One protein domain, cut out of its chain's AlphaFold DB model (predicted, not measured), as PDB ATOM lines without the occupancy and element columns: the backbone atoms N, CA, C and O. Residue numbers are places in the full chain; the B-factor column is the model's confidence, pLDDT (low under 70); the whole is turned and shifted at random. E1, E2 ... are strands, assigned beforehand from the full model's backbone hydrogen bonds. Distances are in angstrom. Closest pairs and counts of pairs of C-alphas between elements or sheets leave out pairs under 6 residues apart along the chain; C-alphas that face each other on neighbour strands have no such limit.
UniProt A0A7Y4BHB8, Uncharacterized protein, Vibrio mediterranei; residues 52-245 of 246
ATOM      1  N   ASN A  52      54.544  35.509  21.045       78.25
ATOM      2  CA  ASN A  52      55.784  36.077  20.511       78.25
ATOM      3  C   ASN A  52      55.465  37.010  19.335       78.25
ATOM      4  O   ASN A  52      55.219  36.510  18.240       78.25
ATOM      5  N   ASP A  53      55.500  38.322  19.587       68.38
ATOM      6  CA  ASP A  53      55.082  39.426  18.707       68.38
ATOM      7  C   ASP A  53      53.665  39.262  18.126       68.38
ATOM      8  O   ASP A  53      53.423  38.476  17.208       68.38
ATOM      9  N   GLY A  54      52.709  40.048  18.629       65.50
ATOM     10  CA  GLY A  54      51.306  39.830  18.297       65.50
ATOM     11  C   GLY A  54      50.375  40.969  18.698       65.50
ATOM     12  O   GLY A  54      50.432  41.474  19.813       65.50
ATOM     13  N   ASN A  55      49.490  41.343  17.777       79.31
ATOM     14  CA  ASN A  55      48.437  42.331  17.986       79.31
ATOM     15  C   ASN A  55      47.083  41.676  17.695       79.31
ATOM     16  O   ASN A  55      47.024  40.796  16.831       79.31
ATOM     17  N   TYR A  56      46.004  42.177  18.299       84.44
ATOM     18  CA  TYR A  56      44.637  41.677  18.080       84.44
ATOM     19  C   TYR A  56      44.430  40.225  18.539       84.44
ATOM     20  O   TYR A  56      43.768  39.434  17.862       84.44
ATOM     21  N   HIS A  57      45.018  39.862  19.681       86.38
ATOM     22  CA  HIS A  57      44.730  38.605  20.366       86.38
ATOM     23  C   HIS A  57      43.593  38.764  21.372       86.38
ATOM     24  O   HIS A  57      43.481  39.788  22.029       86.38
ATOM     25  N   ASP A  58      42.800  37.708  21.499       88.31
ATOM     26  CA  ASP A  58      41.717  37.538  22.464       88.31
ATOM     27  C   ASP A  58      42.100  36.321  23.320       88.31
ATOM     28  O   ASP A  58      42.379  35.239  22.779       88.31
ATOM     29  N   VAL A  59      42.256  36.527  24.630       89.31
ATOM     30  CA  VAL A  59      42.740  35.519  25.580       89.31
ATOM     31  C   VAL A  59      41.805  35.439  26.783       89.31
ATOM     32  O   VAL A  59      41.864  36.267  27.685       89.31
ATOM     33  N   VAL A  60      41.001  34.375  26.836       91.81
ATOM     34  CA  VAL A  60      40.073  34.103  27.945       91.81
ATOM     35  C   VAL A  60      40.547  32.908  28.775       91.81
ATOM     36  O   VAL A  60      40.815  31.828  28.239       91.81
ATOM     37  N   ILE A  61      40.626  33.082  30.097       88.50
ATOM     38  CA  ILE A  61      40.969  32.047  31.082       88.50
ATOM     39  C   ILE A  61      39.895  32.031  32.182       88.50
ATOM     40  O   ILE A  61      39.620  33.054  32.798       88.50
ATOM     41  N   THR A  62      39.315  30.861  32.472       88.81
ATOM     42  CA  THR A  62      38.259  30.689  33.495       88.81
ATOM     43  C   THR A  62      38.559  29.466  34.369       88.81
ATOM     44  O   THR A  62      38.833  28.399  33.811       88.81
ATOM     45  N   GLN A  63      38.563  29.595  35.706       82.25
ATOM     46  CA  GLN A  63      39.026  28.536  36.633       82.25
ATOM     47  C   GLN A  63      38.219  28.416  37.946       82.25
ATOM     48  O   GLN A  63      37.757  29.421  38.481       82.25
ATOM     49  N   GLY A  64      38.166  27.190  38.492       67.12
ATOM     50  CA  GLY A  64      37.640  26.837  39.826       67.12
ATOM     51  C   GLY A  64      36.280  26.121  39.822       67.12
ATOM     52  O   GLY A  64      35.361  26.596  39.160       67.12
ATOM     53  N   GLU A  65      36.149  24.994  40.551       65.50
ATOM     54  CA  GLU A  65      34.858  24.442  41.032       65.50
ATOM     55  C   GLU A  65      35.018  23.224  42.001       65.50
ATOM     56  O   GLU A  65      34.716  22.086  41.628       65.50
ATOM     57  N   ALA A  66      35.410  23.395  43.280       54.38
ATOM     58  CA  ALA A  66      35.386  22.273  44.242       54.38
ATOM     59  C   ALA A  66      34.635  22.523  45.569       54.38
ATOM     60  O   ALA A  66      35.187  22.913  46.598       54.38
ATOM     61  N   VAL A  67      33.370  22.078  45.625       61.50
ATOM     62  CA  VAL A  67      32.571  22.021  46.875       61.50
ATOM     63  C   VAL A  67      33.222  21.126  47.954       61.50
ATOM     64  O   VAL A  67      32.945  21.310  49.142       61.50
ATOM     65  N   LYS A  68      34.104  20.181  47.565       57.25
ATOM     66  CA  LYS A  68      35.119  19.514  48.415       57.25
ATOM     67  C   LYS A  68      36.323  19.044  47.575       57.25
ATOM     68  O   LYS A  68      36.286  17.935  47.048       57.25
ATOM     69  N   GLY A  69      37.393  19.837  47.501       58.03
ATOM     70  CA  GLY A  69      38.626  19.513  46.763       58.03
ATOM     71  C   GLY A  69      39.720  20.574  46.943       58.03
ATOM     72  O   GLY A  69      39.643  21.367  47.879       58.03
ATOM     73  N   LEU A  70      40.744  20.548  46.085       56.44
ATOM     74  CA  LEU A  70      41.713  21.638  45.902       56.44
ATOM     75  C   LEU A  70      41.236  22.518  44.727       56.44
ATOM     76  O   LEU A  70      40.686  21.968  43.787       56.44
ATOM     77  N   ASP A  71      41.516  23.824  44.731       66.31
ATOM     78  CA  ASP A  71      41.386  24.724  43.560       66.31
ATOM     79  C   ASP A  71      42.596  25.693  43.571       66.31
ATOM     80  O   ASP A  71      42.472  26.845  43.940       66.31
ATOM     81  N   LEU A  72      43.834  25.254  43.326       70.06
ATOM     82  CA  LEU A  72      45.059  26.047  43.590       70.06
ATOM     83  C   LEU A  72      45.428  27.050  42.463       70.06
ATOM     84  O   LEU A  72      46.541  27.026  41.925       70.06
ATOM     85  N   ASN A  73      44.485  27.929  42.117       66.62
ATOM     86  CA  ASN A  73      44.456  28.764  40.908       66.62
ATOM     87  C   ASN A  73      45.660  29.712  40.703       66.62
ATOM     88  O   ASN A  73      46.061  30.454  41.596       66.62
ATOM     89  N   ARG A  74      46.207  29.754  39.475       68.50
ATOM     90  CA  ARG A  74      47.272  30.686  39.034       68.50
ATOM     91  C   ARG A  74      47.220  30.872  37.511       68.50
ATOM     92  O   ARG A  74      47.249  29.856  36.813       68.50
ATOM     93  N   ALA A  75      47.209  32.098  36.983       75.81
ATOM     94  CA  ALA A  75      47.050  32.339  35.539       75.81
ATOM     95  C   ALA A  75      47.937  33.461  34.980       75.81
ATOM     96  O   ALA A  75      48.021  34.538  35.569       75.81
ATOM     97  N   VAL A  76      48.569  33.225  33.822       87.12
ATOM     98  CA  VAL A  76      49.457  34.193  33.158       87.12
ATOM     99  C   VAL A  76      49.225  34.329  31.662       87.12
ATOM    100  O   VAL A  76      49.133  33.335  30.936       87.12
ATOM    101  N   VAL A  77      49.309  35.581  31.209       87.81
ATOM    102  CA  VAL A  77      49.440  35.968  29.802       87.81
ATOM    103  C   VAL A  77      50.686  36.845  29.634       87.81
ATOM    104  O   VAL A  77      50.859  37.856  30.315       87.81
ATOM    105  N   SER A  78      51.589  36.433  28.744       86.50
ATOM    106  CA  SER A  78      52.885  37.072  28.499       86.50
ATOM    107  C   SER A  78      53.045  37.403  27.016       86.50
ATOM    108  O   SER A  78      53.319  36.529  26.188       86.50
ATOM    109  N   TYR A  79      52.915  38.688  26.688       82.69
ATOM    110  CA  TYR A  79      53.224  39.233  25.370       82.69
ATOM    111  C   TYR A  79      54.734  39.519  25.294       82.69
ATOM    112  O   TYR A  79      55.261  40.520  25.813       82.69
ATOM    113  N   GLN A  80      55.458  38.582  24.679       74.31
ATOM    114  CA  GLN A  80      56.882  38.687  24.387       74.31
ATOM    115  C   GLN A  80      57.060  39.529  23.116       74.31
ATOM    116  O   GLN A  80      56.827  39.046  22.014       74.31
ATOM    117  N   GLY A  81      57.477  40.789  23.268       65.56
ATOM    118  CA  GLY A  81      57.629  41.726  22.147       65.56
ATOM    119  C   GLY A  81      56.583  42.843  22.146       65.56
ATOM    120  O   GLY A  81      56.251  43.370  23.216       65.56
ATOM    121  N   SER A  82      56.137  43.258  20.957       66.25
ATOM    122  CA  SER A  82      55.058  44.251  20.806       66.25
ATOM    123  C   SER A  82      53.695  43.568  20.960       66.25
ATOM    124  O   SER A  82      53.440  42.552  20.311       66.25
ATOM    125  N   GLY A  83      52.856  44.113  21.846       68.12
ATOM    126  CA  GLY A  83      51.531  43.604  22.187       68.12
ATOM    127  C   GLY A  83      50.507  44.733  22.207       68.12
ATOM    128  O   GLY A  83      50.361  45.409  23.222       68.12
ATOM    129  N   SER A  84      49.819  44.961  21.086       81.06
ATOM    130  CA  SER A  84      48.826  46.035  20.959       81.06
ATOM    131  C   SER A  84      47.438  45.532  20.562       81.06
ATOM    132  O   SER A  84      47.309  44.708  19.656       81.06
ATOM    133  N   ASN A  85      46.392  46.145  21.114       84.62
ATOM    134  CA  ASN A  85      44.984  45.833  20.871       84.62
ATOM    135  C   ASN A  85      44.641  44.389  21.258       84.62
ATOM    136  O   ASN A  85      43.959  43.706  20.499       84.62
ATOM    137  N   ASN A  86      45.189  43.892  22.370       86.12
ATOM    138  CA  ASN A  86      44.855  42.567  22.878       86.12
ATOM    139  C   ASN A  86      43.835  42.664  24.011       86.12
ATOM    140  O   ASN A  86      43.965  43.522  24.878       86.12
ATOM    141  N   ASP A  87      42.876  41.753  23.995       90.38
ATOM    142  CA  ASP A  87      41.880  41.529  25.036       90.38
ATOM    143  C   ASP A  87      42.352  40.347  25.902       90.38
ATOM    144  O   ASP A  87      42.832  39.327  25.384       90.38
ATOM    145  N   THR A  88      42.334  40.508  27.223       92.69
ATOM    146  CA  THR A  88      42.746  39.487  28.191       92.69
ATOM    147  C   THR A  88      41.795  39.449  29.379       92.69
ATOM    148  O   THR A  88      41.906  40.259  30.296       92.69
ATOM    149  N   ALA A  89      40.931  38.434  29.411       93.88
ATOM    150  CA  ALA A  89      40.005  38.177  30.507       93.88
ATOM    151  C   ALA A  89      40.448  36.962  31.341       93.88
ATOM    152  O   ALA A  89      40.622  35.853  30.823       93.88
ATOM    153  N   ILE A  90      40.602  37.148  32.654       93.00
ATOM    154  CA  ILE A  90      40.940  36.097  33.622       93.00
ATOM    155  C   ILE A  90      39.885  36.097  34.734       93.00
ATOM    156  O   ILE A  90      39.820  37.047  35.502       93.00
ATOM    157  N   SER A  91      39.105  35.020  34.864       92.56
ATOM    158  CA  SER A  91      38.132  34.830  35.957       92.56
ATOM    159  C   SER A  91      38.472  33.575  36.777       92.56
ATOM    160  O   SER A  91      38.713  32.501  36.209       92.56
ATOM    161  N   GLN A  92      38.572  33.703  38.105       84.88
ATOM    162  CA  GLN A  92      39.003  32.625  39.012       84.88
ATOM    163  C   GLN A  92      38.271  32.677  40.374       84.88
ATOM    164  O   GLN A  92      38.566  33.554  41.183       84.88
ATOM    165  N   ASP A  93      37.392  31.716  40.696       76.31
ATOM    166  CA  ASP A  93      36.762  31.614  42.035       76.31
ATOM    167  C   ASP A  93      37.203  30.336  42.783       76.31
ATOM    168  O   ASP A  93      37.113  29.206  42.301       76.31
ATOM    169  N   ARG A  94      37.624  30.566  44.023       71.81
ATOM    170  CA  ARG A  94      37.454  29.770  45.236       71.81
ATOM    171  C   ARG A  94      38.544  28.928  45.873       71.81
ATOM    172  O   ARG A  94      38.287  28.538  47.004       71.81
ATOM    173  N   PHE A  95      39.760  28.775  45.351       67.75
ATOM    174  CA  PHE A  95      40.924  28.720  46.260       67.75
ATOM    175  C   PHE A  95      42.171  29.410  45.623       67.75
ATOM    176  O   PHE A  95      42.388  29.451  44.418       67.75
ATOM    177  N   SER A  96      43.024  30.003  46.467       71.00
ATOM    178  CA  SER A  96      44.436  30.401  46.221       71.00
ATOM    179  C   SER A  96      44.870  31.188  44.950       71.00
ATOM    180  O   SER A  96      46.066  31.174  44.663       71.00
ATOM    181  N   ASN A  97      43.991  31.926  44.257       68.06
ATOM    182  CA  ASN A  97      44.301  32.687  43.019       68.06
ATOM    183  C   ASN A  97      45.591  33.570  43.034       68.06
ATOM    184  O   ASN A  97      45.770  34.404  43.925       68.06
ATOM    185  N   ASP A  98      46.422  33.492  41.980       70.06
ATOM    186  CA  ASP A  98      47.493  34.456  41.618       70.06
ATOM    187  C   ASP A  98      47.485  34.731  40.082       70.06
ATOM    188  O   ASP A  98      47.755  33.823  39.293       70.06
ATOM    189  N   ALA A  99      47.239  35.968  39.629       82.12
ATOM    190  CA  ALA A  99      47.190  36.345  38.203       82.12
ATOM    191  C   ALA A  99      48.315  37.315  37.788       82.12
ATOM    192  O   ALA A  99      48.695  38.202  38.559       82.12
ATOM    193  N   LEU A 100      48.845  37.167  36.564       89.19
ATOM    194  CA  LEU A 100      49.856  38.068  35.992       89.19
ATOM    195  C   LEU A 100      49.703  38.261  34.473       89.19
ATOM    196  O   LEU A 100      49.970  37.351  33.689       89.19
ATOM    197  N   VAL A 101      49.367  39.485  34.060       88.62
ATOM    198  CA  VAL A 101      49.367  39.916  32.651       88.62
ATOM    199  C   VAL A 101      50.546  40.850  32.395       88.62
ATOM    200  O   VAL A 101      50.765  41.823  33.123       88.62
ATOM    201  N   LYS A 102      51.351  40.543  31.372       87.12
ATOM    202  CA  LYS A 102      52.568  41.301  31.064       87.12
ATOM    203  C   LYS A 102      52.748  41.560  29.574       87.12
ATOM    204  O   LYS A 102      52.841  40.620  28.788       87.12
ATOM    205  N   ALA A 103      52.966  42.825  29.223       82.81
ATOM    206  CA  ALA A 103      53.420  43.247  27.901       82.81
ATOM    207  C   ALA A 103      54.793  43.924  28.014       82.81
ATOM    208  O   ALA A 103      54.986  44.888  28.756       82.81
ATOM    209  N   SER A 104      55.790  43.347  27.337       74.19
ATOM    210  CA  SER A 104      57.204  43.530  27.703       74.19
ATOM    211  C   SER A 104      57.971  44.594  26.915       74.19
ATOM    212  O   SER A 104      58.973  45.096  27.430       74.19
ATOM    213  N   SER A 105      57.542  44.939  25.694       73.50
ATOM    214  CA  SER A 105      58.259  45.907  24.846       73.50
ATOM    215  C   SER A 105      57.414  47.089  24.383       73.50
ATOM    216  O   SER A 105      57.964  48.184  24.275       73.50
ATOM    217  N   GLU A 106      56.136  46.889  24.081       78.62
ATOM    218  CA  GLU A 106      55.174  47.939  23.727       78.62
ATOM    219  C   GLU A 106      53.766  47.412  24.011       78.62
ATOM    220  O   GLU A 106      53.489  46.261  23.672       78.62
ATOM    221  N   ALA A 107      52.925  48.218  24.660       82.12
ATOM    222  CA  ALA A 107      51.644  47.789  25.212       82.12
ATOM    223  C   ALA A 107      50.560  48.828  24.895       82.12
ATOM    224  O   ALA A 107      50.349  49.756  25.668       82.12
ATOM    225  N   LYS A 108      49.912  48.737  23.731       85.31
ATOM    226  CA  LYS A 108      48.959  49.774  23.302       85.31
ATOM    227  C   LYS A 108      47.538  49.271  23.208       85.31
ATOM    228  O   LYS A 108      47.336  48.249  22.568       85.31
ATOM    229  N   ASN A 109      46.569  50.014  23.727       87.44
ATOM    230  CA  ASN A 109      45.146  49.684  23.620       87.44
ATOM    231  C   ASN A 109      44.805  48.260  24.103       87.44
ATOM    232  O   ASN A 109      43.983  47.596  23.476       87.44
ATOM    233  N   ASN A 110      45.501  47.727  25.113       86.56
ATOM    234  CA  ASN A 110      45.140  46.419  25.659       86.56
ATOM    235  C   ASN A 110      44.029  46.579  26.695       86.56
ATOM    236  O   ASN A 110      44.058  47.521  27.485       86.56
ATOM    237  N   ASP A 111      43.106  45.632  26.683       92.69
ATOM    238  CA  ASP A 111      42.033  45.484  27.657       92.69
ATOM    239  C   ASP A 111      42.398  44.299  28.563       92.69
ATOM    240  O   ASP A 111      42.781  43.229  28.071       92.69
ATOM    241  N   VAL A 112      42.418  44.512  29.879       94.81
ATOM    242  CA  VAL A 112      42.870  43.519  30.859       94.81
ATOM    243  C   VAL A 112      41.888  43.455  32.019       94.81
ATOM    244  O   VAL A 112      41.964  44.262  32.940       94.81
ATOM    245  N   SER A 113      41.034  42.434  32.013       96.69
ATOM    246  CA  SER A 113      40.057  42.170  33.068       96.69
ATOM    247  C   SER A 113      40.486  40.973  33.926       96.69
ATOM    248  O   SER A 113      40.794  39.892  33.411       96.69
ATOM    249  N   ILE A 114      40.539  41.161  35.247       95.44
ATOM    250  CA  ILE A 114      40.902  40.136  36.232       95.44
ATOM    251  C   ILE A 114      39.852  40.103  37.352       95.44
ATOM    252  O   ILE A 114      39.895  40.913  38.274       95.44
ATOM    253  N   ASP A 115      38.960  39.118  37.303       95.50
ATOM    254  CA  ASP A 115      37.961  38.803  38.332       95.50
ATOM    255  C   ASP A 115      38.460  37.628  39.191       95.50
ATOM    256  O   ASP A 115      38.820  36.563  38.671       95.50
ATOM    257  N   GLN A 116      38.548  37.811  40.513       88.50
ATOM    258  CA  GLN A 116      39.017  36.761  41.420       88.50
ATOM    259  C   GLN A 116      38.266  36.696  42.755       88.50
ATOM    260  O   GLN A 116      38.035  37.703  43.428       88.50
ATOM    261  N   THR A 117      38.018  35.488  43.260       89.25
ATOM    262  CA  THR A 117      37.512  35.289  44.631       89.25
ATOM    263  C   THR A 117      38.198  34.117  45.371       89.25
ATOM    264  O   THR A 117      38.397  33.062  44.789       89.25
ATOM    265  N   ASP A 118      38.665  34.350  46.616       75.94
ATOM    266  CA  ASP A 118      39.539  33.535  47.518       75.94
ATOM    267  C   ASP A 118      40.756  32.806  46.873       75.94
ATOM    268  O   ASP A 118      40.590  31.816  46.177       75.94
ATOM    269  N   ASN A 119      42.050  33.112  47.094       70.38
ATOM    270  CA  ASN A 119      42.749  33.896  48.131       70.38
ATOM    271  C   ASN A 119      43.712  34.920  47.472       70.38
ATOM    272  O   ASN A 119      44.938  34.837  47.589       70.38
ATOM    273  N   ASN A 120      43.105  35.844  46.728       74.44
ATOM    274  CA  ASN A 120      43.617  36.575  45.558       74.44
ATOM    275  C   ASN A 120      44.979  37.285  45.620       74.44
ATOM    276  O   ASN A 120      45.298  37.950  46.613       74.44
ATOM    277  N   ARG A 121      45.685  37.314  44.472       79.00
ATOM    278  CA  ARG A 121      46.617  38.390  44.067       79.00
ATOM    279  C   ARG A 121      46.625  38.622  42.547       79.00
ATOM    280  O   ARG A 121      46.682  37.656  41.797       79.00
ATOM    281  N   ALA A 122      46.697  39.875  42.094       91.06
ATOM    282  CA  ALA A 122      46.738  40.238  40.667       91.06
ATOM    283  C   ALA A 122      47.865  41.234  40.350       91.06
ATOM    284  O   ALA A 122      48.060  42.205  41.088       91.06
ATOM    285  N   LEU A 123      48.607  41.005  39.260       91.06
ATOM    286  CA  LEU A 123      49.623  41.920  38.732       91.06
ATOM    287  C   LEU A 123      49.412  42.204  37.242       91.06
ATOM    288  O   LEU A 123      49.475  41.295  36.421       91.06
ATOM    289  N   VAL A 124      49.330  43.481  36.888       90.56
ATOM    290  CA  VAL A 124      49.397  43.936  35.496       90.56
ATOM    291  C   VAL A 124      50.648  44.792  35.304       90.56
ATOM    292  O   VAL A 124      50.939  45.688  36.100       90.56
ATOM    293  N   SER A 125      51.454  44.478  34.286       88.75
ATOM    294  CA  SER A 125      52.710  45.182  33.999       88.75
ATOM    295  C   SER A 125      52.861  45.452  32.504       88.75
ATOM    296  O   SER A 125      53.157  44.547  31.720       88.75
ATOM    297  N   LEU A 126      52.667  46.714  32.123       85.06
ATOM    298  CA  LEU A 126      52.608  47.161  30.734       85.06
ATOM    299  C   LEU A 126      53.745  48.156  30.465       85.06
ATOM    300  O   LEU A 126      53.888  49.168  31.155       85.06
ATOM    301  N   ALA A 127      54.589  47.855  29.475       82.75
ATOM    302  CA  ALA A 127      55.757  48.663  29.121       82.75
ATOM    303  C   ALA A 127      55.559  49.432  27.807       82.75
ATOM    304  O   ALA A 127      55.208  48.839  26.791       82.75
ATOM    305  N   LYS A 128      55.872  50.738  27.818       78.25
ATOM    306  CA  LYS A 128      55.496  51.723  26.781       78.25
ATOM    307  C   LYS A 128      53.989  51.648  26.525       78.25
ATOM    308  O   LYS A 128      53.551  51.180  25.472       78.25
ATOM    309  N   ALA A 129      53.262  51.965  27.590       79.25
ATOM    310  CA  ALA A 129      51.864  51.630  27.757       79.25
ATOM    311  C   ALA A 129      50.948  52.813  27.427       79.25
ATOM    312  O   ALA A 129      50.845  53.729  28.234       79.25
ATOM    313  N   ASP A 130      50.280  52.788  26.273       82.88
ATOM    314  CA  ASP A 130      49.407  53.884  25.826       82.88
ATOM    315  C   ASP A 130      47.990  53.322  25.560       82.88
ATOM    316  O   ASP A 130      47.853  52.362  24.805       82.88
ATOM    317  N   GLY A 131      46.933  53.895  26.138       83.19
ATOM    318  CA  GLY A 131      45.540  53.546  25.829       83.19
ATOM    319  C   GLY A 131      44.987  52.288  26.510       83.19
ATOM    320  O   GLY A 131      44.032  51.723  25.988       83.19
ATOM    321  N   ASN A 132      45.617  51.765  27.569       87.06
ATOM    322  CA  ASN A 132      45.221  50.476  28.155       87.06
ATOM    323  C   ASN A 132      44.155  50.640  29.245       87.06
ATOM    324  O   ASN A 132      44.230  51.586  30.026       87.06
ATOM    325  N   VAL A 133      43.244  49.673  29.330       92.19
ATOM    326  CA  VAL A 133      42.248  49.537  30.404       92.19
ATOM    327  C   VAL A 133      42.656  48.355  31.283       92.19
ATOM    328  O   VAL A 133      43.113  47.326  30.769       92.19
ATOM    329  N   VAL A 134      42.571  48.515  32.604       94.50
ATOM    330  CA  VAL A 134      42.949  47.485  33.579       94.50
ATOM    331  C   VAL A 134      41.916  47.409  34.698       94.50
ATOM    332  O   VAL A 134      41.980  48.195  35.639       94.50
ATOM    333  N   ASP A 135      41.054  46.399  34.637       96.44
ATOM    334  CA  ASP A 135      39.980  46.169  35.602       96.44
ATOM    335  C   ASP A 135      40.338  44.985  36.511       96.44
ATOM    336  O   ASP A 135      40.626  43.879  36.041       96.44
ATOM    337  N   ILE A 136      40.341  45.196  37.830       96.00
ATOM    338  CA  ILE A 136      40.662  44.162  38.824       96.00
ATOM    339  C   ILE A 136      39.566  44.101  39.896       96.00
ATOM    340  O   ILE A 136      39.577  44.891  40.841       96.00
ATOM    341  N   GLU A 137      38.675  43.112  39.804       96.19
ATOM    342  CA  GLU A 137      37.656  42.821  40.825       96.19
ATOM    343  C   GLU A 137      38.143  41.686  41.743       96.19
ATOM    344  O   GLU A 137      38.572  40.622  41.286       96.19
ATOM    345  N   GLN A 138      38.133  41.900  43.065       91.19
ATOM    346  CA  GLN A 138      38.661  40.926  44.024       91.19
ATOM    347  C   GLN A 138      37.834  40.792  45.313       91.19
ATOM    348  O   GLN A 138      37.716  41.726  46.107       91.19
ATOM    349  N   ASN A 139      37.386  39.572  45.617       90.25
ATOM    350  CA  ASN A 139      36.681  39.239  46.860       90.25
ATOM    351  C   ASN A 139      37.431  38.159  47.670       90.25
ATOM    352  O   ASN A 139      37.369  36.974  47.345       90.25
ATOM    353  N   TYR A 140      38.121  38.570  48.747       78.81
ATOM    354  CA  TYR A 140      39.019  37.742  49.585       78.81
ATOM    355  C   TYR A 140      40.272  37.228  48.824       78.81
ATOM    356  O   TYR A 140      40.179  36.532  47.831       78.81
ATOM    357  N   ASN A 141      41.535  37.439  49.195       69.81
ATOM    358  CA  ASN A 141      42.164  37.847  50.445       69.81
ATOM    359  C   ASN A 141      43.274  38.872  50.107       69.81
ATOM    360  O   ASN A 141      44.471  38.572  50.137       69.81
ATOM    361  N   ASN A 142      42.836  40.039  49.644       75.44
ATOM    362  CA  ASN A 142      43.265  40.608  48.362       75.44
ATOM    363  C   ASN A 142      44.643  41.300  48.322       75.44
ATOM    364  O   ASN A 142      45.038  41.964  49.280       75.44
ATOM    365  N   GLN A 143      45.333  41.246  47.167       82.38
ATOM    366  CA  GLN A 143      46.369  42.223  46.770       82.38
ATOM    367  C   GLN A 143      46.352  42.481  45.249       82.38
ATOM    368  O   GLN A 143      46.518  41.545  44.469       82.38
ATOM    369  N   ALA A 144      46.273  43.740  44.822       90.94
ATOM    370  CA  ALA A 144      46.326  44.155  43.419       90.94
ATOM    371  C   ALA A 144      47.532  45.072  43.168       90.94
ATOM    372  O   ALA A 144      47.889  45.900  44.015       90.94
ATOM    373  N   ARG A 145      48.191  44.919  42.015       90.81
ATOM    374  CA  ARG A 145      49.266  45.812  41.570       90.81
ATOM    375  C   ARG A 145      49.173  46.099  40.080       90.81
ATOM    376  O   ARG A 145      49.182  45.166  39.283       90.81
ATOM    377  N   VAL A 146      49.213  47.374  39.714       89.75
ATOM    378  CA  VAL A 146      49.292  47.811  38.317       89.75
ATOM    379  C   VAL A 146      50.539  48.669  38.134       89.75
ATOM    380  O   VAL A 146      50.816  49.580  38.914       89.75
ATOM    381  N   SER A 147      51.343  48.329  37.128       87.94
ATOM    382  CA  SER A 147      52.568  49.041  36.772       87.94
ATOM    383  C   SER A 147      52.507  49.437  35.305       87.94
ATOM    384  O   SER A 147      52.757  48.614  34.419       87.94
ATOM    385  N   ILE A 148      52.228  50.715  35.070       82.81
ATOM    386  CA  ILE A 148      52.234  51.342  33.752       82.81
ATOM    387  C   ILE A 148      53.573  52.060  33.594       82.81
ATOM    388  O   ILE A 148      53.927  52.931  34.389       82.81
ATOM    389  N   ALA A 149      54.359  51.677  32.592       79.81
ATOM    390  CA  ALA A 149      55.627  52.331  32.299       79.81
ATOM    391  C   ALA A 149      55.545  53.095  30.975       79.81
ATOM    392  O   ALA A 149      55.470  52.493  29.902       79.81
ATOM    393  N   GLY A 150      55.640  54.421  31.047       68.75
ATOM    394  CA  GLY A 150      55.942  55.264  29.893       68.75
ATOM    395  C   GLY A 150      57.403  55.127  29.466       68.75
ATOM    396  O   GLY A 150      58.159  54.278  29.950       68.75
ATOM    397  N   ASN A 151      57.855  55.975  28.544       66.38
ATOM    398  CA  ASN A 151      59.281  56.079  28.241       66.38
ATOM    399  C   ASN A 151      59.688  57.508  27.858       66.38
ATOM    400  O   ASN A 151      58.858  58.351  27.550       66.38
ATOM    401  N   ASN A 152      60.992  57.781  27.810       61.28
ATOM    402  CA  ASN A 152      61.525  59.127  27.546       61.28
ATOM    403  C   ASN A 152      61.197  59.699  26.142       61.28
ATOM    404  O   ASN A 152      61.683  60.779  25.808       61.28
ATOM    405  N   LYS A 153      60.476  58.961  25.283       60.31
ATOM    406  CA  LYS A 153      60.055  59.377  23.934       60.31
ATOM    407  C   LYS A 153      58.543  59.306  23.706       60.31
ATOM    408  O   LYS A 153      58.045  60.134  22.952       60.31
ATOM    409  N   ASN A 154      57.842  58.362  24.338       62.19
ATOM    410  CA  ASN A 154      56.381  58.263  24.289       62.19
ATOM    411  C   ASN A 154      55.829  58.349  25.710       62.19
ATOM    412  O   ASN A 154      56.268  57.601  26.591       62.19
ATOM    413  N   TRP A 155      54.864  59.241  25.888       68.94
ATOM    414  CA  TRP A 155      54.060  59.336  27.094       68.94
ATOM    415  C   TRP A 155      53.081  58.166  27.139       68.94
ATOM    416  O   TRP A 155      52.466  57.866  26.120       68.94
ATOM    417  N   ALA A 156      52.941  57.548  28.309       71.75
ATOM    418  CA  ALA A 156      51.899  56.573  28.589       71.75
ATOM    419  C   ALA A 156      50.549  57.298  28.704       71.75
ATOM    420  O   ALA A 156      50.122  57.640  29.803       71.75
ATOM    421  N   TYR A 157      49.955  57.603  27.551       79.69
ATOM    422  CA  TYR A 157      48.731  58.395  27.412       79.69
ATOM    423  C   TYR A 157      47.479  57.525  27.570       79.69
ATOM    424  O   TYR A 157      47.447  56.453  26.971       79.69
ATOM    425  N   GLY A 158      46.434  57.987  28.258       78.94
ATOM    426  CA  GLY A 158      45.097  57.378  28.183       78.94
ATOM    427  C   GLY A 158      44.987  56.016  28.867       78.94
ATOM    428  O   GLY A 158      44.428  55.103  28.267       78.94
ATOM    429  N   ASN A 159      45.598  55.826  30.041       83.00
ATOM    430  CA  ASN A 159      45.519  54.547  30.758       83.00
ATOM    431  C   ASN A 159      44.507  54.635  31.905       83.00
ATOM    432  O   ASN A 159      44.668  55.474  32.792       83.00
ATOM    433  N   ASP A 160      43.529  53.736  31.884       89.06
ATOM    434  CA  ASP A 160      42.450  53.618  32.867       89.06
ATOM    435  C   ASP A 160      42.683  52.376  33.743       89.06
ATOM    436  O   ASP A 160      43.179  51.347  33.264       89.06
ATOM    437  N   ILE A 161      42.429  52.497  35.045       91.19
ATOM    438  CA  ILE A 161      42.763  51.485  36.051       91.19
ATOM    439  C   ILE A 161      41.678  51.460  37.127       91.19
ATOM    440  O   ILE A 161      41.674  52.328  38.003       91.19
ATOM    441  N   ASP A 162      40.845  50.420  37.130       93.50
ATOM    442  CA  ASP A 162      39.887  50.141  38.202       93.50
ATOM    443  C   ASP A 162      40.344  48.957  39.072       93.50
ATOM    444  O   ASP A 162      40.840  47.928  38.601       93.50
ATOM    445  N   ILE A 163      40.210  49.116  40.386       92.88
ATOM    446  CA  ILE A 163      40.544  48.121  41.401       92.88
ATOM    447  C   ILE A 163      39.441  48.136  42.468       92.88
ATOM    448  O   ILE A 163      39.538  48.880  43.452       92.88
ATOM    449  N   ASP A 164      38.435  47.267  42.334       94.12
ATOM    450  CA  ASP A 164      37.423  47.042  43.373       94.12
ATOM    451  C   ASP A 164      37.767  45.813  44.225       94.12
ATOM    452  O   ASP A 164      37.929  44.688  43.746       94.12
ATOM    453  N   GLN A 165      37.911  46.028  45.532       90.12
ATOM    454  CA  GLN A 165      38.284  44.994  46.489       90.12
ATOM    455  C   GLN A 165      37.258  44.923  47.619       90.12
ATOM    456  O   GLN A 165      37.290  45.689  48.588       90.12
ATOM    457  N   THR A 166      36.376  43.931  47.557       88.38
ATOM    458  CA  THR A 166      35.399  43.664  48.616       88.38
ATOM    459  C   THR A 166      35.967  42.681  49.648       88.38
ATOM    460  O   THR A 166      36.721  41.754  49.336       88.38
ATOM    461  N   GLY A 167      35.651  42.891  50.929       71.12
ATOM    462  CA  GLY A 167      36.104  42.002  51.997       71.12
ATOM    463  C   GLY A 167      37.605  42.095  52.309       71.12
ATOM    464  O   GLY A 167      38.209  43.159  52.291       71.12
ATOM    465  N   ASN A 168      38.197  40.983  52.742       70.75
ATOM    466  CA  ASN A 168      39.516  40.945  53.390       70.75
ATOM    467  C   ASN A 168      40.676  40.903  52.371       70.75
ATOM    468  O   ASN A 168      40.506  40.333  51.304       70.75
ATOM    469  N   SER A 169      41.911  41.341  52.638       66.69
ATOM    470  CA  SER A 169      42.413  42.364  53.571       66.69
ATOM    471  C   SER A 169      43.312  43.242  52.700       66.69
ATOM    472  O   SER A 169      44.437  42.864  52.368       66.69
ATOM    473  N   ASN A 170      42.730  44.324  52.205       72.31
ATOM    474  CA  ASN A 170      43.012  44.812  50.863       72.31
ATOM    475  C   ASN A 170      44.306  45.619  50.757       72.31
ATOM    476  O   ASN A 170      44.545  46.537  51.539       72.31
ATOM    477  N   ILE A 171      45.115  45.319  49.738       86.50
ATOM    478  CA  ILE A 171      46.237  46.164  49.315       86.50
ATOM    479  C   ILE A 171      46.110  46.431  47.815       86.50
ATOM    480  O   ILE A 171      46.059  45.485  47.030       86.50
ATOM    481  N   ALA A 172      46.150  47.699  47.422       87.44
ATOM    482  CA  ALA A 172      46.243  48.149  46.039       87.44
ATOM    483  C   ALA A 172      47.500  49.018  45.876       87.44
ATOM    484  O   ALA A 172      47.720  49.950  46.654       87.44
ATOM    485  N   ASN A 173      48.346  48.714  44.884       88.69
ATOM    486  CA  ASN A 173      49.425  49.612  44.462       88.69
ATOM    487  C   ASN A 173      49.314  49.926  42.966       88.69
ATOM    488  O   ASN A 173      49.446  49.019  42.145       88.69
ATOM    489  N   VAL A 174      49.195  51.200  42.614       86.44
ATOM    490  CA  VAL A 174      49.318  51.674  41.229       86.44
ATOM    491  C   VAL A 174      50.608  52.481  41.104       86.44
ATOM    492  O   VAL A 174      50.901  53.325  41.951       86.44
ATOM    493  N   ASN A 175      51.424  52.198  40.088       85.12
ATOM    494  CA  ASN A 175      52.664  52.934  39.837       85.12
ATOM    495  C   ASN A 175      52.799  53.304  38.359       85.12
ATOM    496  O   ASN A 175      52.851  52.425  37.490       85.12
ATOM    497  N   PHE A 176      52.923  54.604  38.116       76.00
ATOM    498  CA  PHE A 176      53.208  55.191  36.819       76.00
ATOM    499  C   PHE A 176      54.681  55.607  36.736       76.00
ATOM    500  O   PHE A 176      55.132  56.549  37.392       76.00
ATOM    501  N   ILE A 177      55.444  54.883  35.913       74.25
ATOM    502  CA  ILE A 177      56.898  55.028  35.800       74.25
ATOM    503  C   ILE A 177      57.265  55.718  34.483       74.25
ATOM    504  O   ILE A 177      57.172  55.123  33.410       74.25
ATOM    505  N   GLY A 178      57.805  56.934  34.572       71.50
ATOM    506  CA  GLY A 178      58.240  57.703  33.403       71.50
ATOM    507  C   GLY A 178      57.140  58.637  32.912       71.50
ATOM    508  O   GLY A 178      56.222  58.948  33.653       71.50
ATOM    509  N   ASN A 179      57.251  59.124  31.680       71.56
ATOM    510  CA  ASN A 179      56.306  60.115  31.168       71.56
ATOM    511  C   ASN A 179      54.910  59.491  31.002       71.56
ATOM    512  O   ASN A 179      54.779  58.539  30.233       71.56
ATOM    513  N   VAL A 180      53.901  60.010  31.704       72.56
ATOM    514  CA  VAL A 180      52.507  59.510  31.728       72.56
ATOM    515  C   VAL A 180      51.550  60.699  31.638       72.56
ATOM    516  O   VAL A 180      51.837  61.735  32.225       72.56
ATOM    517  N   ASP A 181      50.462  60.571  30.890       73.50
ATOM    518  CA  ASP A 181      49.514  61.658  30.593       73.50
ATOM    519  C   ASP A 181      48.095  61.075  30.511       73.50
ATOM    520  O   ASP A 181      47.974  59.896  30.181       73.50
ATOM    521  N   ASP A 182      47.051  61.861  30.788       75.06
ATOM    522  CA  ASP A 182      45.631  61.456  30.748       75.06
ATOM    523  C   ASP A 182      45.404  60.044  31.326       75.06
ATOM    524  O   ASP A 182      45.212  59.067  30.604       75.06
ATOM    525  N   TYR A 183      45.508  59.923  32.650       75.69
ATOM    526  CA  TYR A 183      45.317  58.666  33.377       75.69
ATOM    527  C   TYR A 183      44.268  58.802  34.475       75.69
ATOM    528  O   TYR A 183      44.236  59.801  35.203       75.69
ATOM    529  N   ASP A 184      43.509  57.726  34.640       83.38
ATOM    530  CA  ASP A 184      42.469  57.571  35.647       83.38
ATOM    531  C   ASP A 184      42.810  56.361  36.536       83.38
ATOM    532  O   ASP A 184      43.457  55.399  36.109       83.38
ATOM    533  N   VAL A 185      42.505  56.467  37.833       86.19
ATOM    534  CA  VAL A 185      42.791  55.437  38.843       86.19
ATOM    535  C   VAL A 185      41.659  55.395  39.856       86.19
ATOM    536  O   VAL A 185      41.616  56.218  40.776       86.19
ATOM    537  N   LEU A 186      40.802  54.389  39.739       88.69
ATOM    538  CA  LEU A 186      39.771  54.067  40.710       88.69
ATOM    539  C   LEU A 186      40.266  52.959  41.653       88.69
ATOM    540  O   LEU A 186      40.819  51.944  41.231       88.69
ATOM    541  N   ILE A 187      40.125  53.170  42.964       88.38
ATOM    542  CA  ILE A 187      40.403  52.154  43.987       88.38
ATOM    543  C   ILE A 187      39.262  52.148  45.005       88.38
ATOM    544  O   ILE A 187      39.153  53.061  45.827       88.38
ATOM    545  N   SER A 188      38.462  51.083  45.003       88.69
ATOM    546  CA  SER A 188      37.384  50.821  45.962       88.69
ATOM    547  C   SER A 188      37.791  49.712  46.943       88.69
ATOM    548  O   SER A 188      38.291  48.661  46.544       88.69
ATOM    549  N   GLN A 189      37.640  49.935  48.257       86.31
ATOM    550  CA  GLN A 189      38.022  48.959  49.291       86.31
ATOM    551  C   GLN A 189      36.976  48.814  50.419       86.31
ATOM    552  O   GLN A 189      36.847  49.640  51.328       86.31
ATOM    553  N   GLY A 190      36.277  47.675  50.412       80.50
ATOM    554  CA  GLY A 190      35.258  47.272  51.391       80.50
ATOM    555  C   GLY A 190      35.766  46.342  52.505       80.50
ATOM    556  O   GLY A 190      35.099  45.350  52.807       80.50
ATOM    557  N   GLY A 191      36.970  46.573  53.048       73.88
ATOM    558  CA  GLY A 191      37.708  45.595  53.865       73.88
ATOM    559  C   GLY A 191      38.204  46.083  55.226       73.88
ATOM    560  O   GLY A 191      38.366  47.268  55.444       73.88
ATOM    561  N   ASN A 192      38.528  45.160  56.143       65.81
ATOM    562  CA  ASN A 192      38.939  45.462  57.533       65.81
ATOM    563  C   ASN A 192      40.359  46.063  57.708       65.81
ATOM    564  O   ASN A 192      40.855  46.129  58.838       65.81
ATOM    565  N   GLY A 193      41.049  46.410  56.624       66.56
ATOM    566  CA  GLY A 193      42.473  46.761  56.629       66.56
ATOM    567  C   GLY A 193      42.931  47.322  55.290       66.56
ATOM    568  O   GLY A 193      43.924  46.853  54.734       66.56
ATOM    569  N   SER A 194      42.150  48.256  54.754       78.88
ATOM    570  CA  SER A 194      42.310  48.849  53.427       78.88
ATOM    571  C   SER A 194      43.625  49.627  53.303       78.88
ATOM    572  O   SER A 194      43.868  50.575  54.050       78.88
ATOM    573  N   ARG A 195      44.479  49.275  52.338       83.25
ATOM    574  CA  ARG A 195      45.660  50.063  51.953       83.25
ATOM    575  C   ARG A 195      45.656  50.331  50.453       83.25
ATOM    576  O   ARG A 195      45.718  49.398  49.657       83.25
ATOM    577  N   ALA A 196      45.669  51.605  50.084       82.75
ATOM    578  CA  ALA A 196      45.809  52.078  48.714       82.75
ATOM    579  C   ALA A 196      47.066  52.949  48.601       82.75
ATOM    580  O   ALA A 196      47.282  53.849  49.417       82.75
ATOM    581  N   GLU A 197      47.911  52.691  47.606       85.31
ATOM    582  CA  GLU A 197      49.060  53.544  47.288       85.31
ATOM    583  C   GLU A 197      49.133  53.807  45.790       85.31
ATOM    584  O   GLU A 197      49.182  52.864  45.000       85.31
ATOM    585  N   VAL A 198      49.197  55.082  45.410       81.62
ATOM    586  CA  VAL A 198      49.402  55.503  44.022       81.62
ATOM    587  C   VAL A 198      50.693  56.309  43.947       81.62
ATOM    588  O   VAL A 198      50.826  57.340  44.607       81.62
ATOM    589  N   GLU A 199      51.664  55.833  43.167       80.44
ATOM    590  CA  GLU A 199      52.894  56.570  42.866       80.44
ATOM    591  C   GLU A 199      52.834  57.154  41.451       80.44
ATOM    592  O   GLU A 199      52.603  56.444  40.470       80.44
ATOM    593  N   LEU A 200      53.091  58.458  41.372       72.25
ATOM    594  CA  LEU A 200      53.150  59.239  40.149       72.25
ATOM    595  C   LEU A 200      54.522  59.892  40.020       72.25
ATOM    596  O   LEU A 200      54.976  60.629  40.905       72.25
ATOM    597  N   LYS A 201      55.186  59.634  38.896       71.50
ATOM    598  CA  LYS A 201      56.520  60.162  38.641       71.50
ATOM    599  C   LYS A 201      56.709  60.569  37.192       71.50
ATOM    600  O   LYS A 201      56.864  59.699  36.344       71.50
ATOM    601  N   ASN A 202      56.862  61.875  36.962       67.62
ATOM    602  CA  ASN A 202      56.932  62.500  35.636       67.62
ATOM    603  C   ASN A 202      55.596  62.453  34.869       67.62
ATOM    604  O   ASN A 202      55.598  62.191  33.668       67.62
ATOM    605  N   SER A 203      54.469  62.688  35.545       62.72
ATOM    606  CA  SER A 203      53.142  62.688  34.912       62.72
ATOM    607  C   SER A 203      52.585  64.094  34.639       62.72
ATOM    608  O   SER A 203      52.939  65.047  35.328       62.72
ATOM    609  N   SER A 204      51.695  64.245  33.663       63.09
ATOM    610  CA  SER A 204      50.800  65.407  33.544       63.09
ATOM    611  C   SER A 204      49.342  64.958  33.421       63.09
ATOM    612  O   SER A 204      49.083  63.758  33.407       63.09
ATOM    613  N   ASP A 205      48.426  65.928  33.471       61.78
ATOM    614  CA  ASP A 205      46.983  65.833  33.219       61.78
ATOM    615  C   ASP A 205      46.336  64.504  33.660       61.78
ATOM    616  O   ASP A 205      46.173  63.585  32.874       61.78
ATOM    617  N   SER A 206      45.934  64.379  34.931       57.16
ATOM    618  CA  SER A 206      45.223  63.182  35.426       57.16
ATOM    619  C   SER A 206      43.699  63.335  35.313       57.16
ATOM    620  O   SER A 206      42.989  63.258  36.315       57.16
ATOM    621  N   GLY A 207      43.198  63.741  34.149       56.41
ATOM    622  CA  GLY A 207      41.812  64.191  34.037       56.41
ATOM    623  C   GLY A 207      41.531  65.492  34.817       56.41
ATOM    624  O   GLY A 207      42.208  65.888  35.770       56.41
ATOM    625  N   TYR A 208      40.522  66.242  34.376       46.09
ATOM    626  CA  TYR A 208      40.437  67.665  34.731       46.09
ATOM    627  C   TYR A 208      39.664  67.993  36.023       46.09
ATOM    628  O   TYR A 208      39.700  69.150  36.446       46.09
ATOM    629  N   ASN A 209      38.939  67.051  36.650       49.12
ATOM    630  CA  ASN A 209      38.063  67.354  37.797       49.12
ATOM    631  C   ASN A 209      37.764  66.157  38.728       49.12
ATOM    632  O   ASN A 209      36.889  65.359  38.422       49.12
ATOM    633  N   ASN A 210      38.296  66.183  39.956       48.81
ATOM    634  CA  ASN A 210      37.777  65.415  41.109       48.81
ATOM    635  C   ASN A 210      36.686  66.202  41.890       48.81
ATOM    636  O   ASN A 210      36.559  66.110  43.111       48.81
ATOM    637  N   LEU A 211      35.951  67.097  41.214       42.88
ATOM    638  CA  LEU A 211      35.101  68.109  41.870       42.88
ATOM    639  C   LEU A 211      33.756  67.571  42.399       42.88
ATOM    640  O   LEU A 211      33.022  68.309  43.059       42.88
ATOM    641  N   ILE A 212      33.416  66.325  42.069       45.03
ATOM    642  CA  ILE A 212      32.168  65.638  42.415       45.03
ATOM    643  C   ILE A 212      32.550  64.195  42.756       45.03
ATOM    644  O   ILE A 212      33.310  63.591  42.011       45.03
ATOM    645  N   ALA A 213      32.009  63.637  43.841       46.69
ATOM    646  CA  ALA A 213      32.299  62.271  44.308       46.69
ATOM    647  C   ALA A 213      31.694  61.145  43.428       46.69
ATOM    648  O   ALA A 213      31.627  60.003  43.862       46.69
ATOM    649  N   ASP A 214      31.230  61.500  42.226       46.78
ATOM    650  CA  ASP A 214      30.552  60.647  41.242       46.78
ATOM    651  C   ASP A 214      31.199  60.813  39.841       46.78
ATOM    652  O   ASP A 214      30.532  60.666  38.815       46.78
ATOM    653  N   ALA A 215      32.460  61.265  39.782       51.12
ATOM    654  CA  ALA A 215      33.186  61.523  38.541       51.12
ATOM    655  C   ALA A 215      34.604  60.949  38.629       51.12
ATOM    656  O   ALA A 215      35.510  61.603  39.142       51.12
ATOM    657  N   ASP A 216      34.784  59.750  38.081       57.88
ATOM    658  CA  ASP A 216      36.024  58.967  38.121       57.88
ATOM    659  C   ASP A 216      37.089  59.545  37.166       57.88
ATOM    660  O   ASP A 216      37.374  58.987  36.117       57.88
ATOM    661  N   ASN A 217      37.610  60.739  37.480       63.66
ATOM    662  CA  ASN A 217      38.682  61.403  36.727       63.66
ATOM    663  C   ASN A 217      39.887  61.660  37.647       63.66
ATOM    664  O   ASN A 217      39.789  62.401  38.633       63.66
ATOM    665  N   GLY A 218      41.040  61.104  37.297       75.88
ATOM    666  CA  GLY A 218      42.266  61.128  38.084       75.88
ATOM    667  C   GLY A 218      42.279  60.070  39.174       75.88
ATOM    668  O   GLY A 218      41.775  58.968  38.995       75.88
ATOM    669  N   ILE A 219      42.886  60.382  40.321       82.19
ATOM    670  CA  ILE A 219      42.988  59.415  41.420       82.19
ATOM    671  C   ILE A 219      41.756  59.520  42.317       82.19
ATOM    672  O   ILE A 219      41.602  60.516  43.027       82.19
ATOM    673  N   HIS A 220      40.928  58.477  42.331       85.75
ATOM    674  CA  HIS A 220      39.733  58.340  43.159       85.75
ATOM    675  C   HIS A 220      39.882  57.116  44.082       85.75
ATOM    676  O   HIS A 220      39.883  55.972  43.638       85.75
ATOM    677  N   ILE A 221      40.058  57.350  45.387       85.12
ATOM    678  CA  ILE A 221      40.250  56.293  46.395       85.12
ATOM    679  C   ILE A 221      39.088  56.325  47.391       85.12
ATOM    680  O   ILE A 221      38.905  57.318  48.100       85.12
ATOM    681  N   VAL A 222      38.341  55.224  47.496       85.38
ATOM    682  CA  VAL A 222      37.214  55.057  48.423       85.38
ATOM    683  C   VAL A 222      37.448  53.834  49.305       85.38
ATOM    684  O   VAL A 222      37.602  52.715  48.826       85.38
ATOM    685  N   GLN A 223      37.480  54.044  50.617       83.75
ATOM    686  CA  GLN A 223      37.755  53.019  51.622       83.75
ATOM    687  C   GLN A 223      36.739  53.129  52.776       83.75
ATOM    688  O   GLN A 223      36.033  54.138  52.895       83.75
ATOM    689  N   THR A 224      36.589  52.069  53.580       79.00
ATOM    690  CA  THR A 224      35.474  51.959  54.545       79.00
ATOM    691  C   THR A 224      35.831  51.552  55.978       79.00
ATOM    692  O   THR A 224      34.968  51.711  56.837       79.00
ATOM    693  N   HIS A 225      37.008  50.973  56.258       74.62
ATOM    694  CA  HIS A 225      37.371  50.489  57.600       74.62
ATOM    695  C   HIS A 225      38.899  50.322  57.793       74.62
ATOM    696  O   HIS A 225      39.544  49.495  57.145       74.62
ATOM    697  N   ASN A 226      39.458  50.973  58.825       63.12
ATOM    698  CA  ASN A 226      40.889  50.904  59.202       63.12
ATOM    699  C   ASN A 226      41.836  51.316  58.058       63.12
ATOM    700  O   ASN A 226      42.831  50.642  57.772       63.12
ATOM    701  N   ASP A 227      41.504  52.420  57.400       73.31
ATOM    702  CA  ASP A 227      42.013  52.734  56.074       73.31
ATOM    703  C   ASP A 227      43.370  53.473  56.061       73.31
ATOM    704  O   ASP A 227      43.666  54.335  56.891       73.31
ATOM    705  N   TYR A 228      44.182  53.191  55.041       81.94
ATOM    706  CA  TYR A 228      45.339  53.992  54.635       81.94
ATOM    707  C   TYR A 228      45.293  54.275  53.131       81.94
ATOM    708  O   TYR A 228      45.216  53.347  52.322       81.94
ATOM    709  N   ALA A 229      45.451  55.545  52.764       81.62
ATOM    710  CA  ALA A 229      45.654  56.002  51.398       81.62
ATOM    711  C   ALA A 229      46.938  56.841  51.331       81.62
ATOM    712  O   ALA A 229      47.132  57.764  52.126       81.62
ATOM    713  N   GLY A 230      47.819  56.527  50.383       80.88
ATOM    714  CA  GLY A 230      49.051  57.270  50.128       80.88
ATOM    715  C   GLY A 230      49.192  57.613  48.652       80.88
ATOM    716  O   GLY A 230      49.442  56.728  47.839       80.88
ATOM    717  N   VAL A 231      49.068  58.894  48.301       81.69
ATOM    718  CA  VAL A 231      49.307  59.372  46.931       81.69
ATOM    719  C   VAL A 231      50.621  60.144  46.892       81.69
ATOM    720  O   VAL A 231      50.787  61.159  47.570       81.69
ATOM    721  N   PHE A 232      51.575  59.637  46.115       80.44
ATOM    722  CA  PHE A 232      52.946  60.129  46.047       80.44
ATOM    723  C   PHE A 232      53.204  60.743  44.673       80.44
ATOM    724  O   PHE A 232      53.555  60.046  43.726       80.44
ATOM    725  N   VAL A 233      53.024  62.060  44.578       73.75
ATOM    726  CA  VAL A 233      53.198  62.824  43.336       73.75
ATOM    727  C   VAL A 233      54.596  63.430  43.276       73.75
ATOM    728  O   VAL A 233      55.018  64.127  44.202       73.75
ATOM    729  N   SER A 234      55.335  63.180  42.193       77.00
ATOM    730  CA  SER A 234      56.696  63.689  42.018       77.00
ATOM    731  C   SER A 234      56.984  64.128  40.583       77.00
ATOM    732  O   SER A 234      56.843  63.356  39.638       77.00
ATOM    733  N   ASN A 235      57.457  65.372  40.431       73.38
ATOM    734  CA  ASN A 235      57.739  65.980  39.124       73.38
ATOM    735  C   ASN A 235      56.536  65.864  38.162       73.38
ATOM    736  O   ASN A 235      56.711  65.461  37.016       73.38
ATOM    737  N   SER A 236      55.338  66.165  38.666       72.12
ATOM    738  CA  SER A 236      54.089  66.043  37.918       72.12
ATOM    739  C   SER A 236      53.215  67.282  38.053       72.12
ATOM    740  O   SER A 236      53.195  67.912  39.115       72.12
ATOM    741  N   ASP A 237      52.452  67.552  36.998       67.31
ATOM    742  CA  ASP A 237      51.547  68.692  36.869       67.31
ATOM    743  C   ASP A 237      50.084  68.203  36.749       67.31
ATOM    744  O   ASP A 237      49.836  67.040  36.435       67.31
ATOM    745  N   ASN A 238      49.102  69.072  37.028       70.62
ATOM    746  CA  ASN A 238      47.659  68.816  36.835       70.62
ATOM    747  C   ASN A 238      47.127  67.470  37.384       70.62
ATOM    748  O   ASN A 238      46.314  66.802  36.750       70.62
ATOM    749  N   THR A 239      47.561  67.075  38.587       71.69
ATOM    750  CA  THR A 239      47.041  65.878  39.270       71.69
ATOM    751  C   THR A 239      45.818  66.200  40.133       71.69
ATOM    752  O   THR A 239      45.901  66.985  41.081       71.69
ATOM    753  N   ALA A 240      44.697  65.545  39.847       79.56
ATOM    754  CA  ALA A 240      43.486  65.519  40.653       79.56
ATOM    755  C   ALA A 240      43.519  64.312  41.611       79.56
ATOM    756  O   ALA A 240      43.783  63.188  41.189       79.56
ATOM    757  N   VAL A 241      43.221  64.531  42.897       81.56
ATOM    758  CA  VAL A 241      43.187  63.468  43.918       81.56
ATOM    759  C   VAL A 241      41.953  63.614  44.806       81.56
ATOM    760  O   VAL A 241      41.741  64.671  45.404       81.56
ATOM    761  N   TYR A 242      41.200  62.528  44.951       82.69
ATOM    762  CA  TYR A 242      40.110  62.354  45.902       82.69
ATOM    763  C   TYR A 242      40.373  61.119  46.769       82.69
ATOM    764  O   TYR A 242      40.765  60.060  46.280       82.69
ATOM    765  N   ILE A 243      40.165  61.269  48.078       83.19
ATOM    766  CA  ILE A 243      40.340  60.213  49.078       83.19
ATOM    767  C   ILE A 243      39.161  60.292  50.053       83.19
ATOM    768  O   ILE A 243      38.960  61.324  50.697       83.19
ATOM    769  N   ASN A 244      38.419  59.195  50.185       83.25
ATOM    770  CA  ASN A 244      37.337  59.005  51.148       83.25
ATOM    771  C   ASN A 244      37.634  57.760  52.000       83.25
ATOM    772  O   ASN A 244      37.956  56.706  51.459       83.25
ATOM    773  N   GLN A 245      37.573  57.904  53.323       81.88
ATOM    774  CA  GLN A 245      37.975  56.904  54.323       81.88
ATOM    775  C   GLN A 245      37.042  57.008  55.539       81.88
ATOM    776  O   GLN A 245      36.551  58.110  55.816       81.88
TER     777      GLN A 245
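This is residues 52 to 245 of the 246 residues of an uncharacterized protein of Vibrio mediterranei (UniProt A0A7Y4BHB8). The chain is wound in stacked, flattened turns, a solenoid with two walls of parallel strands partly face to face: E1, E4, E7, E9, E11, E13, E15 and E17 make one wall, and E2, E5, E8, E10, E12, E14 and E16 make the other, running the opposite way. The bend of E12 brings its end beside the start of E11 and joins the walls along one narrow side, while E3 and E6 lie crosswise on that side nearer the first turns. The printed part has 194 residues with no named helix and 17 named strands, E1 to E17 in order along the chain; the class is all strand. The two walls form one branched, twisted sheet, and E3 and E6 form a second; both are parallel throughout. The whole is compact, with a radius of gyration of the C-alphas of 16.4 A, and flat, with spans of 53 by 44 by 23 A.

Find C-alpha 58 at (41.717, 37.538, 22.464), where E1 begins, residues 58 to 63. The same wall continues in E4, residues 87 to 93, E7, residues 111 to 117, E9, residues 133 to 139, E11, residues 156 to 166 and 29.0 A long, E13, residues 185 to 190, E15, residues 219 to 223, and E17, residues 241 to 244. E17 ends at C-alpha 244, (37.337, 59.005, 51.148). For the other wall look at E2, residues 74 to 80, E5, residues 98 to 103, E8, residues 121 to 127, E10, residues 143 to 149, E12, residues 171 to 183, E14, residues 195 to 203 and 22.5 A long, and E16, residues 228 to 234. E12 is the longest strand by residues, with 13; it begins at C-alpha 171, (46.237, 46.164, 49.315), and bends by 123 degrees at residue 179. The short strands are E3, residues 82 to 84, and E6, residues 106 to 108.

Begin in the branched sheet at E11, where E9 lies on one side and E12 and E13 on the other side. E9 and E11 are parallel at 10 degrees, with N 136 and O 162 at 2.9 A. E11 and E13 are parallel at 4 degrees, with N 165 and O 188 at 2.8 A. The pairing is staggered: E11 pairs with E12 over residues 156 to 159, where N 156 and O 179 are 2.8 A apart. Beside E12, E10 and E11 lie on one side and E14 on the other side; look for N 146 and O 173 at 2.9 A, and for N 174 and O 197 at 2.9 A. Walking outward, E7 and E9 are parallel at 3 degrees, with N 114 and O 135 at 2.8 A. The edge strands are E1, E2, E16 and E17; E1 pairs with E4, with N 61 and O 89 at 2.9 A. Across the walls, the closest C-alphas of E9 and E10 are those of Ile 136 and Ala 144, 7.3 A apart. E3 and E6 are parallel at 5 degrees, with N 83 and O 106 at 2.9 A, and E3 runs on into E4 across a break of 2 residues, at 82 degrees. E1 and E17 are apart.

The two C-alphas farthest apart, those of Lys 68 and Asp 237, are 53.1 A from each other, and the printed part has no cut. The link from E14 to E15, residues 204 to 218, is long; its C-alphas lie 14 to 23 A from the mean of the C-alphas. The mean pLDDT of the printed part is 78.0, and 45 residues are under 70, among them residues 64 to 71, 150 to 155 and 202 to 217.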